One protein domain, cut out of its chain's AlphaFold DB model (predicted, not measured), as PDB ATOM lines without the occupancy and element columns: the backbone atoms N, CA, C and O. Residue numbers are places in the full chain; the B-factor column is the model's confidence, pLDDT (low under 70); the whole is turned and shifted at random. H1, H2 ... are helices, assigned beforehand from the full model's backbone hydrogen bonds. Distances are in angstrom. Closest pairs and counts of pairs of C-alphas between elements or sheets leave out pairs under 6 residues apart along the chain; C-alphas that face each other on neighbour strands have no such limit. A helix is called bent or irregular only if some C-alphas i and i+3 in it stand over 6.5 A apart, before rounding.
ATOM      1  N   ALA A  59     -13.078  -3.681   9.943       72.75
ATOM      2  CA  ALA A  59     -13.698  -4.079  11.199       72.75
ATOM      3  C   ALA A  59     -14.574  -2.978  11.829       72.75
ATOM      4  O   ALA A  59     -15.640  -3.291  12.350       72.75
ATOM      5  N   ALA A  60     -14.190  -1.699  11.739       79.12
ATOM      6  CA  ALA A  60     -14.964  -0.606  12.334       79.12
ATOM      7  C   ALA A  60     -16.304  -0.387  11.610       79.12
ATOM      8  O   ALA A  60     -17.343  -0.224  12.247       79.12
ATOM      9  N   ALA A  61     -16.304  -0.444  10.275       86.31
ATOM     10  CA  ALA A  61     -17.528  -0.328   9.482       86.31
ATOM     11  C   ALA A  61     -18.459  -1.529   9.710       86.31
ATOM     12  O   ALA A  61     -19.667  -1.359   9.886       86.31
ATOM     13  N   PHE A  62     -17.892  -2.737   9.774       90.50
ATOM     14  CA  PHE A  62     -18.647  -3.945  10.093       90.50
ATOM     15  C   PHE A  62     -19.256  -3.886  11.501       90.50
ATOM     16  O   PHE A  62     -20.430  -4.198  11.675       90.50
ATOM     17  N   GLN A  63     -18.504  -3.405  12.493       87.12
ATOM     18  CA  GLN A  63     -18.992  -3.236  13.860       87.12
ATOM     19  C   GLN A  63     -20.167  -2.251  13.932       87.12
ATOM     20  O   GLN A  63     -21.148  -2.531  14.615       87.12
ATOM     21  N   VAL A  64     -20.114  -1.139  13.190       89.88
ATOM     22  CA  VAL A  64     -21.231  -0.183  13.104       89.88
ATOM     23  C   VAL A  64     -22.457  -0.819  12.450       89.88
ATOM     24  O   VAL A  64     -23.566  -0.638  12.950       89.88
ATOM     25  N   LEU A  65     -22.284  -1.588  11.372       94.38
ATOM     26  CA  LEU A  65     -23.390  -2.279  10.702       94.38
ATOM     27  C   LEU A  65     -24.039  -3.330  11.602       94.38
ATOM     28  O   LEU A  65     -25.263  -3.375  11.696       94.38
ATOM     29  N   VAL A  66     -23.237  -4.138  12.297       93.25
ATOM     30  CA  VAL A  66     -23.734  -5.151  13.234       93.25
ATOM     31  C   VAL A  66     -24.421  -4.496  14.427       93.25
ATOM     32  O   VAL A  66     -25.515  -4.911  14.794       93.25
ATOM     33  N   ALA A  67     -23.833  -3.444  15.000       89.31
ATOM     34  CA  ALA A  67     -24.443  -2.712  16.105       89.31
ATOM     35  C   ALA A  67     -25.780  -2.085  15.688       89.31
ATOM     36  O   ALA A  67     -26.789  -2.260  16.367       89.31
ATOM     37  N   THR A  68     -25.807  -1.416  14.534       93.62
ATOM     38  CA  THR A  68     -27.011  -0.765  14.003       93.62
ATOM     39  C   THR A  68     -28.081  -1.799  13.646       93.62
ATOM     40  O   THR A  68     -29.234  -1.664  14.046       93.62
ATOM     41  N   GLY A  69     -27.710  -2.879  12.958       94.25
ATOM     42  CA  GLY A  69     -28.621  -3.976  12.639       94.25
ATOM     43  C   GLY A  69     -29.179  -4.644  13.896       94.25
ATOM     44  O   GLY A  69     -30.385  -4.852  13.995       94.25
ATOM     45  N   GLY A  70     -28.330  -4.900  14.893       91.31
ATOM     46  CA  GLY A  70     -28.719  -5.498  16.168       91.31
ATOM     47  C   GLY A  70     -29.747  -4.666  16.933       91.31
ATOM     48  O   GLY A  70     -30.749  -5.220  17.395       91.31
ATOM     49  N   ILE A  71     -29.563  -3.340  17.023       90.06
ATOM     50  CA  ILE A  71     -30.552  -2.476  17.687       90.06
ATOM     51  C   ILE A  71     -31.885  -2.460  16.931       90.06
ATOM     52  O   ILE A  71     -32.933  -2.570  17.563       90.06
ATOM     53  N   TYR A  72     -31.874  -2.404  15.594       87.56
ATOM     54  CA  TYR A  72     -33.109  -2.394  14.804       87.56
ATOM     55  C   TYR A  72     -33.863  -3.713  14.927       87.56
ATOM     56  O   TYR A  72     -35.064  -3.703  15.192       87.56
ATOM     57  N   MET A  73     -33.160  -4.842  14.805       86.50
ATOM     58  CA  MET A  73     -33.747  -6.168  15.003       86.50
ATOM     59  C   MET A  73     -34.342  -6.304  16.406       86.50
ATOM     60  O   MET A  73     -35.456  -6.795  16.548       86.50
ATOM     61  N   SER A  74     -33.659  -5.783  17.430       83.19
ATOM     62  CA  SER A  74     -34.173  -5.782  18.803       83.19
ATOM     63  C   SER A  74     -35.465  -4.968  18.938       83.19
ATOM     64  O   SER A  74     -36.418  -5.446  19.548       83.19
ATOM     65  N   PHE A  75     -35.549  -3.779  18.327       80.88
ATOM     66  CA  PHE A  75     -36.779  -2.973  18.329       80.88
ATOM     67  C   PHE A  75     -37.928  -3.637  17.565       80.88
ATOM     68  O   PHE A  75     -39.065  -3.597  18.028       80.88
ATOM     69  N   LEU A  76     -37.641  -4.273  16.426       80.88
ATOM     70  CA  LEU A  76     -38.625  -5.013  15.630       80.88
ATOM     71  C   LEU A  76     -39.185  -6.208  16.407       80.88
ATOM     72  O   LEU A  76     -40.401  -6.370  16.503       80.88
ATOM     73  N   THR A  77     -38.311  -7.018  17.007       79.44
ATOM     74  CA  THR A  77     -38.717  -8.142  17.858       79.44
ATOM     75  C   THR A  77     -39.517  -7.652  19.060       79.44
ATOM     76  O   THR A  77     -40.548  -8.239  19.380       79.44
ATOM     77  N   TRP A  78     -39.106  -6.548  19.686       80.69
ATOM     78  CA  TRP A  78     -39.836  -5.957  20.805       80.69
ATOM     79  C   TRP A  78     -41.239  -5.487  20.413       80.69
ATOM     80  O   TRP A  78     -42.209  -5.844  21.077       80.69
ATOM     81  N   ALA A  79     -41.362  -4.744  19.311       77.12
ATOM     82  CA  ALA A  79     -42.647  -4.274  18.801       77.12
ATOM     83  C   ALA A  79     -43.576  -5.443  18.445       77.12
ATOM     84  O   ALA A  79     -44.748  -5.429  18.814       77.12
ATOM     85  N   TYR A  80     -43.036  -6.489  17.813       78.31
ATOM     86  CA  TYR A  80     -43.793  -7.691  17.475       78.31
ATOM     87  C   TYR A  80     -44.275  -8.454  18.718       78.31
ATOM     88  O   TYR A  80     -45.438  -8.848  18.789       78.31
ATOM     89  N   LEU A  81     -43.415  -8.645  19.725       74.44
ATOM     90  CA  LEU A  81     -43.814  -9.282  20.985       74.44
ATOM     91  C   LEU A  81     -44.862  -8.443  21.716       74.44
ATOM     92  O   LEU A  81     -45.834  -8.992  22.228       74.44
ATOM     93  N   GLN A  82     -44.687  -7.124  21.747       72.44
ATOM     94  CA  GLN A  82     -45.647  -6.214  22.353       72.44
ATOM     95  C   GLN A  82     -47.009  -6.303  21.652       72.44
ATOM     96  O   GLN A  82     -48.030  -6.423  22.329       72.44
ATOM     97  N   GLU A  83     -47.039  -6.319  20.318       74.56
ATOM     98  CA  GLU A  83     -48.263  -6.518  19.542       74.56
ATOM     99  C   GLU A  83     -48.894  -7.874  19.863       74.56
ATOM    100  O   GLU A  83     -50.060  -7.925  20.245       74.56
ATOM    101  N   LYS A  84     -48.137  -8.976  19.820       71.94
ATOM    102  CA  LYS A  84     -48.678 -10.312  20.103       71.94
ATOM    103  C   LYS A  84     -49.179 -10.467  21.531       71.94
ATOM    104  O   LYS A  84     -50.275 -10.983  21.708       71.94
ATOM    105  N   LEU A  85     -48.468  -9.993  22.549       68.62
ATOM    106  CA  LEU A  85     -48.960 -10.099  23.928       68.62
ATOM    107  C   LEU A  85     -50.212  -9.242  24.165       68.62
ATOM    108  O   LEU A  85     -51.123  -9.675  24.866       68.62
ATOM    109  N   THR A  86     -50.286  -8.052  23.566       68.44
ATOM    110  CA  THR A  86     -51.432  -7.145  23.760       68.44
ATOM    111  C   THR A  86     -52.636  -7.468  22.878       68.44
ATOM    112  O   THR A  86     -53.729  -6.978  23.155       68.44
ATOM    113  N   THR A  87     -52.462  -8.297  21.844       66.25
ATOM    114  CA  THR A  87     -53.535  -8.682  20.909       66.25
ATOM    115  C   THR A  87     -53.923 -10.154  20.985       66.25
ATOM    116  O   THR A  87     -54.972 -10.497  20.451       66.25
ATOM    117  N   THR A  88     -53.134 -11.023  21.631       68.69
ATOM    118  CA  THR A  88     -53.507 -12.436  21.787       68.69
ATOM    119  C   THR A  88     -54.633 -12.542  22.815       68.69
ATOM    120  O   THR A  88     -54.406 -12.215  23.982       68.69
ATOM    121  N   PRO A  89     -55.841 -12.973  22.407       66.44
ATOM    122  CA  PRO A  89     -56.932 -13.194  23.335       66.44
ATOM    123  C   PRO A  89     -56.673 -14.493  24.099       66.44
ATOM    124  O   PRO A  89     -56.573 -15.572  23.514       66.44
ATOM    125  N   TYR A  90     -56.558 -14.384  25.412       65.06
ATOM    126  CA  TYR A  90     -56.484 -15.494  26.347       65.06
ATOM    127  C   TYR A  90     -57.821 -15.574  27.095       65.06
ATOM    128  O   TYR A  90     -58.291 -14.575  27.625       65.06
ATOM    129  N   GLY A  91     -58.466 -16.740  27.123       68.06
ATOM    130  CA  GLY A  91     -59.741 -16.938  27.827       68.06
ATOM    131  C   GLY A  91     -60.809 -17.651  26.988       68.06
ATOM    132  O   GLY A  91     -60.563 -17.963  25.820       68.06
ATOM    133  N   PRO A  92     -61.979 -17.961  27.578       71.81
ATOM    134  CA  PRO A  92     -63.113 -18.552  26.869       71.81
ATOM    135  C   PRO A  92     -63.575 -17.653  25.716       71.81
ATOM    136  O   PRO A  92     -63.491 -16.429  25.815       71.81
ATOM    137  N   THR A  93     -64.115 -18.242  24.646       68.25
ATOM    138  CA  THR A  93     -64.576 -17.531  23.434       68.25
ATOM    139  C   THR A  93     -65.559 -16.392  23.728       68.25
ATOM    140  O   THR A  93     -65.637 -15.437  22.959       68.25
ATOM    141  N   ASP A  94     -66.267 -16.477  24.856       69.88
ATOM    142  CA  ASP A  94     -67.283 -15.519  25.293       69.88
ATOM    143  C   ASP A  94     -66.708 -14.303  26.050       69.88
ATOM    144  O   ASP A  94     -67.394 -13.294  26.202       69.88
ATOM    145  N   ALA A  95     -65.453 -14.366  26.517       62.31
ATOM    146  CA  ALA A  95     -64.782 -13.281  27.240       62.31
ATOM    147  C   ALA A  95     -63.249 -13.326  27.039       62.31
ATOM    148  O   ALA A  95     -62.516 -13.779  27.921       62.31
ATOM    149  N   PRO A  96     -62.741 -12.873  25.879       65.25
ATOM    150  CA  PRO A  96     -61.307 -12.843  25.616       65.25
ATOM    151  C   PRO A  96     -60.599 -11.742  26.425       65.25
ATOM    152  O   PRO A  96     -60.918 -10.557  26.300       65.25
ATOM    153  N   GLU A  97     -59.586 -12.117  27.207       65.25
ATOM    154  CA  GLU A  97     -58.716 -11.203  27.950       65.25
ATOM    155  C   GLU A  97     -57.357 -11.055  27.258       65.25
ATOM    156  O   GLU A  97     -56.731 -12.021  26.834       65.25
ATOM    157  N   VAL A  98     -56.869  -9.824  27.148       70.81
ATOM    158  CA  VAL A  98     -55.549  -9.522  26.574       70.81
ATOM    159  C   VAL A  98     -54.569  -9.122  27.665       70.81
ATOM    160  O   VAL A  98     -54.946  -8.520  28.674       70.81
ATOM    161  N   PHE A  99     -53.285  -9.409  27.456       65.81
ATOM    162  CA  PHE A  99     -52.251  -9.070  28.424       65.81
ATOM    163  C   PHE A  99     -51.956  -7.560  28.395       65.81
ATOM    164  O   PHE A  99     -51.455  -7.023  27.409       65.81
ATOM    165  N   ARG A 100     -52.266  -6.856  29.492       66.19
ATOM    166  CA  ARG A 100     -52.197  -5.381  29.600       66.19
ATOM    167  C   ARG A 100     -51.080  -4.869  30.510       66.19
ATOM    168  O   ARG A 100     -51.151  -3.726  30.951       66.19
ATOM    169  N   TYR A 101     -50.072  -5.681  30.828       68.88
ATOM    170  CA  TYR A 101     -49.060  -5.331  31.835       68.88
ATOM    171  C   TYR A 101     -47.700  -4.967  31.211       68.88
ATOM    172  O   TYR A 101     -46.766  -5.770  31.256       68.88
ATOM    173  N   PRO A 102     -47.525  -3.739  30.679       69.06
ATOM    174  CA  PRO A 102     -46.243  -3.269  30.145       69.06
ATOM    175  C   PRO A 102     -45.153  -3.163  31.224       69.06
ATOM    176  O   PRO A 102     -43.966  -3.214  30.921       69.06
ATOM    177  N   VAL A 103     -45.540  -3.073  32.502       73.38
ATOM    178  CA  VAL A 103     -44.608  -3.054  33.640       73.38
ATOM    179  C   VAL A 103     -43.781  -4.340  33.712       73.38
ATOM    180  O   VAL A 103     -42.587  -4.265  33.981       73.38
ATOM    181  N   PHE A 104     -44.376  -5.497  33.399       73.69
ATOM    182  CA  PHE A 104     -43.677  -6.787  33.404       73.69
ATOM    183  C   PHE A 104     -42.511  -6.811  32.404       73.69
ATOM    184  O   PHE A 104     -41.407  -7.262  32.719       73.69
ATOM    185  N   LEU A 105     -42.737  -6.239  31.221       73.88
ATOM    186  CA  LEU A 105     -41.722  -6.110  30.184       73.88
ATOM    187  C   LEU A 105     -40.581  -5.174  30.613       73.88
ATOM    188  O   LEU A 105     -39.412  -5.521  30.448       73.88
ATOM    189  N   ASN A 106     -40.895  -4.049  31.260       81.31
ATOM    190  CA  ASN A 106     -39.877  -3.146  31.808       81.31
ATOM    191  C   ASN A 106     -39.024  -3.802  32.909       81.31
ATOM    192  O   ASN A 106     -37.832  -3.507  33.016       81.31
ATOM    193  N   THR A 107     -39.583  -4.713  33.713       79.44
ATOM    194  CA  THR A 107     -38.803  -5.486  34.700       79.44
ATOM    195  C   THR A 107     -37.804  -6.428  34.043       79.44
ATOM    196  O   THR A 107     -36.656  -6.477  34.474       79.44
ATOM    197  N   ILE A 108     -38.201  -7.131  32.979       81.12
ATOM    198  CA  ILE A 108     -37.285  -7.987  32.210       81.12
ATOM    199  C   ILE A 108     -36.170  -7.135  31.595       81.12
ATOM    200  O   ILE A 108     -34.994  -7.478  31.696       81.12
ATOM    201  N   GLN A 109     -36.525  -5.986  31.019       82.44
ATOM    202  CA  GLN A 109     -35.545  -5.061  30.460       82.44
ATOM    203  C   GLN A 109     -34.561  -4.551  31.530       82.44
ATOM    204  O   GLN A 109     -33.354  -4.511  31.297       82.44
ATOM    205  N   SER A 110     -35.059  -4.230  32.729       84.06
ATOM    206  CA  SER A 110     -34.232  -3.804  33.867       84.06
ATOM    207  C   SER A 110     -33.322  -4.926  34.378       84.06
ATOM    208  O   SER A 110     -32.175  -4.665  34.733       84.06
ATOM    209  N   LEU A 111     -33.796  -6.174  34.366       87.75
ATOM    210  CA  LEU A 111     -33.006  -7.350  34.733       87.75
ATOM    211  C   LEU A 111     -31.832  -7.552  33.768       87.75
ATOM    212  O   LEU A 111     -30.703  -7.732  34.215       87.75
ATOM    213  N   PHE A 112     -32.075  -7.473  32.457       86.31
ATOM    214  CA  PHE A 112     -31.007  -7.585  31.460       86.31
ATOM    215  C   PHE A 112     -30.012  -6.424  31.542       86.31
ATOM    216  O   PHE A 112     -28.806  -6.653  31.435       86.31
ATOM    217  N   ALA A 113     -30.487  -5.198  31.784       85.44
ATOM    218  CA  ALA A 113     -29.618  -4.043  32.002       85.44
ATOM    219  C   ALA A 113     -28.719  -4.235  33.236       85.44
ATOM    220  O   ALA A 113     -27.510  -4.019  33.160       85.44
ATOM    221  N   ALA A 114     -29.289  -4.708  34.349       87.31
ATOM    222  CA  ALA A 114     -28.545  -5.003  35.569       87.31
ATOM    223  C   ALA A 114     -27.544  -6.154  35.377       87.31
ATOM    224  O   ALA A 114     -26.393  -6.027  35.786       87.31
ATOM    225  N   ALA A 115     -27.943  -7.243  34.713       88.44
ATOM    226  CA  ALA A 115     -27.073  -8.385  34.436       88.44
ATOM    227  C   ALA A 115     -25.896  -8.002  33.530       88.44
ATOM    228  O   ALA A 115     -24.757  -8.368  33.809       88.44
ATOM    229  N   THR A 116     -26.154  -7.213  32.482       88.19
ATOM    230  CA  THR A 116     -25.106  -6.695  31.589       88.19
ATOM    231  C   THR A 116     -24.162  -5.761  32.341       88.19
ATOM    232  O   THR A 116     -22.949  -5.874  32.202       88.19
ATOM    233  N   GLY A 117     -24.700  -4.868  33.178       86.88
ATOM    234  CA  GLY A 117     -23.894  -3.989  34.027       86.88
ATOM    235  C   GLY A 117     -23.025  -4.762  35.022       86.88
ATOM    236  O   GLY A 117     -21.863  -4.413  35.215       86.88
ATOM    237  N   PHE A 118     -23.555  -5.840  35.602       87.81
ATOM    238  CA  PHE A 118     -22.807  -6.724  36.493       87.81
ATOM    239  C   PHE A 118     -21.683  -7.464  35.755       87.81
ATOM    240  O   PHE A 118     -20.550  -7.446  36.217       87.81
ATOM    241  N   LEU A 119     -21.973  -8.037  34.581       89.44
ATOM    242  CA  LEU A 119     -20.987  -8.705  33.720       89.44
ATOM    243  C   LEU A 119     -19.894  -7.768  33.195       89.44
ATOM    244  O   LEU A 119     -18.796  -8.222  32.916       89.44
ATOM    245  N   TYR A 120     -20.190  -6.483  33.003       84.44
ATOM    246  CA  TYR A 120     -19.186  -5.511  32.564       84.44
ATOM    247  C   TYR A 120     -18.236  -5.094  33.697       84.44
ATOM    248  O   TYR A 120     -17.080  -4.764  33.444       84.44
ATOM    249  N   LEU A 121     -18.739  -5.055  34.933       80.06
ATOM    250  CA  LEU A 121     -17.981  -4.612  36.106       80.06
ATOM    251  C   LEU A 121     -17.154  -5.721  36.767       80.06
ATOM    252  O   LEU A 121     -16.307  -5.395  37.602       80.06
ATOM    253  N   TYR A 122     -17.404  -6.986  36.431       65.44
ATOM    254  CA  TYR A 122     -16.720  -8.155  36.983       65.44
ATOM    255  C   TYR A 122     -15.850  -8.830  35.922       65.44
ATOM    256  O   TYR A 122     -14.674  -9.123  36.229       65.44
TER     257      TYR A 122
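What this domain is: This is residues 59 to 122 of the 122 residues of the protein "UDP-Glc/Gal endoplasmic reticulum nucleotide sugar transporter" of Verticillium alfalfae (strain VaMs.102 / ATCC MYA-4576 / FGSC 10136) (UniProt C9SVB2). Two helices make an open V: the longer one, H1, and the shorter one, H2, come nearest to each other where the chain passes between them and spread toward their far ends. A long link of residues 88 to 101 joins them and folds back on itself beyond the narrow end of the V, adding to its length. The printed part has 64 residues with two named helices, H1 then H2 along the chain, and no named strand; the class is all helix. The whole is extended, with a radius of gyration of the C-alphas of 17.0 A and spans of 56 by 28 by 12 A.

Where its parts are: Find C-alpha 59 at (-13.698, -4.079, 11.199); from there H1, residues 59 to 87, runs 41.3 A to C-alpha 87 at (-53.535, -8.682, 20.909). Go on to C-alpha 102 at (-46.243, -3.269, 30.145), where H2, residues 102 to 121, begins; it runs 28.9 A to C-alpha 121 at (-17.981, -4.612, 36.106). Neither helix is bent.

How they stand to each other: Compare the x values: they fall from the first to the last C-alpha of H1 and rise from the first to the last of H2. The two helices are near each other, with 6 pairs of C-alphas within 10 A, the closest 8.4 A apart. Residues 59 to 77 of H1 stand free, and so do residues 106 to 122, of which 106 to 121 belong to H2. In both H1 and H2, every O i to N i+4 pair is within hydrogen-bond range.

The domain as a whole: Look at Ala 59 and Asp 94 for the two C-alphas farthest apart, at 56.6 A. The printed part has no cut and ends at residue 122, the chain's last. The link from H1 to H2 is long, with 14 residues. The mean pLDDT of the printed part is 78.8; it is under 70 at residues 85 to 91, 93 to 97, 99 to 102 and 122.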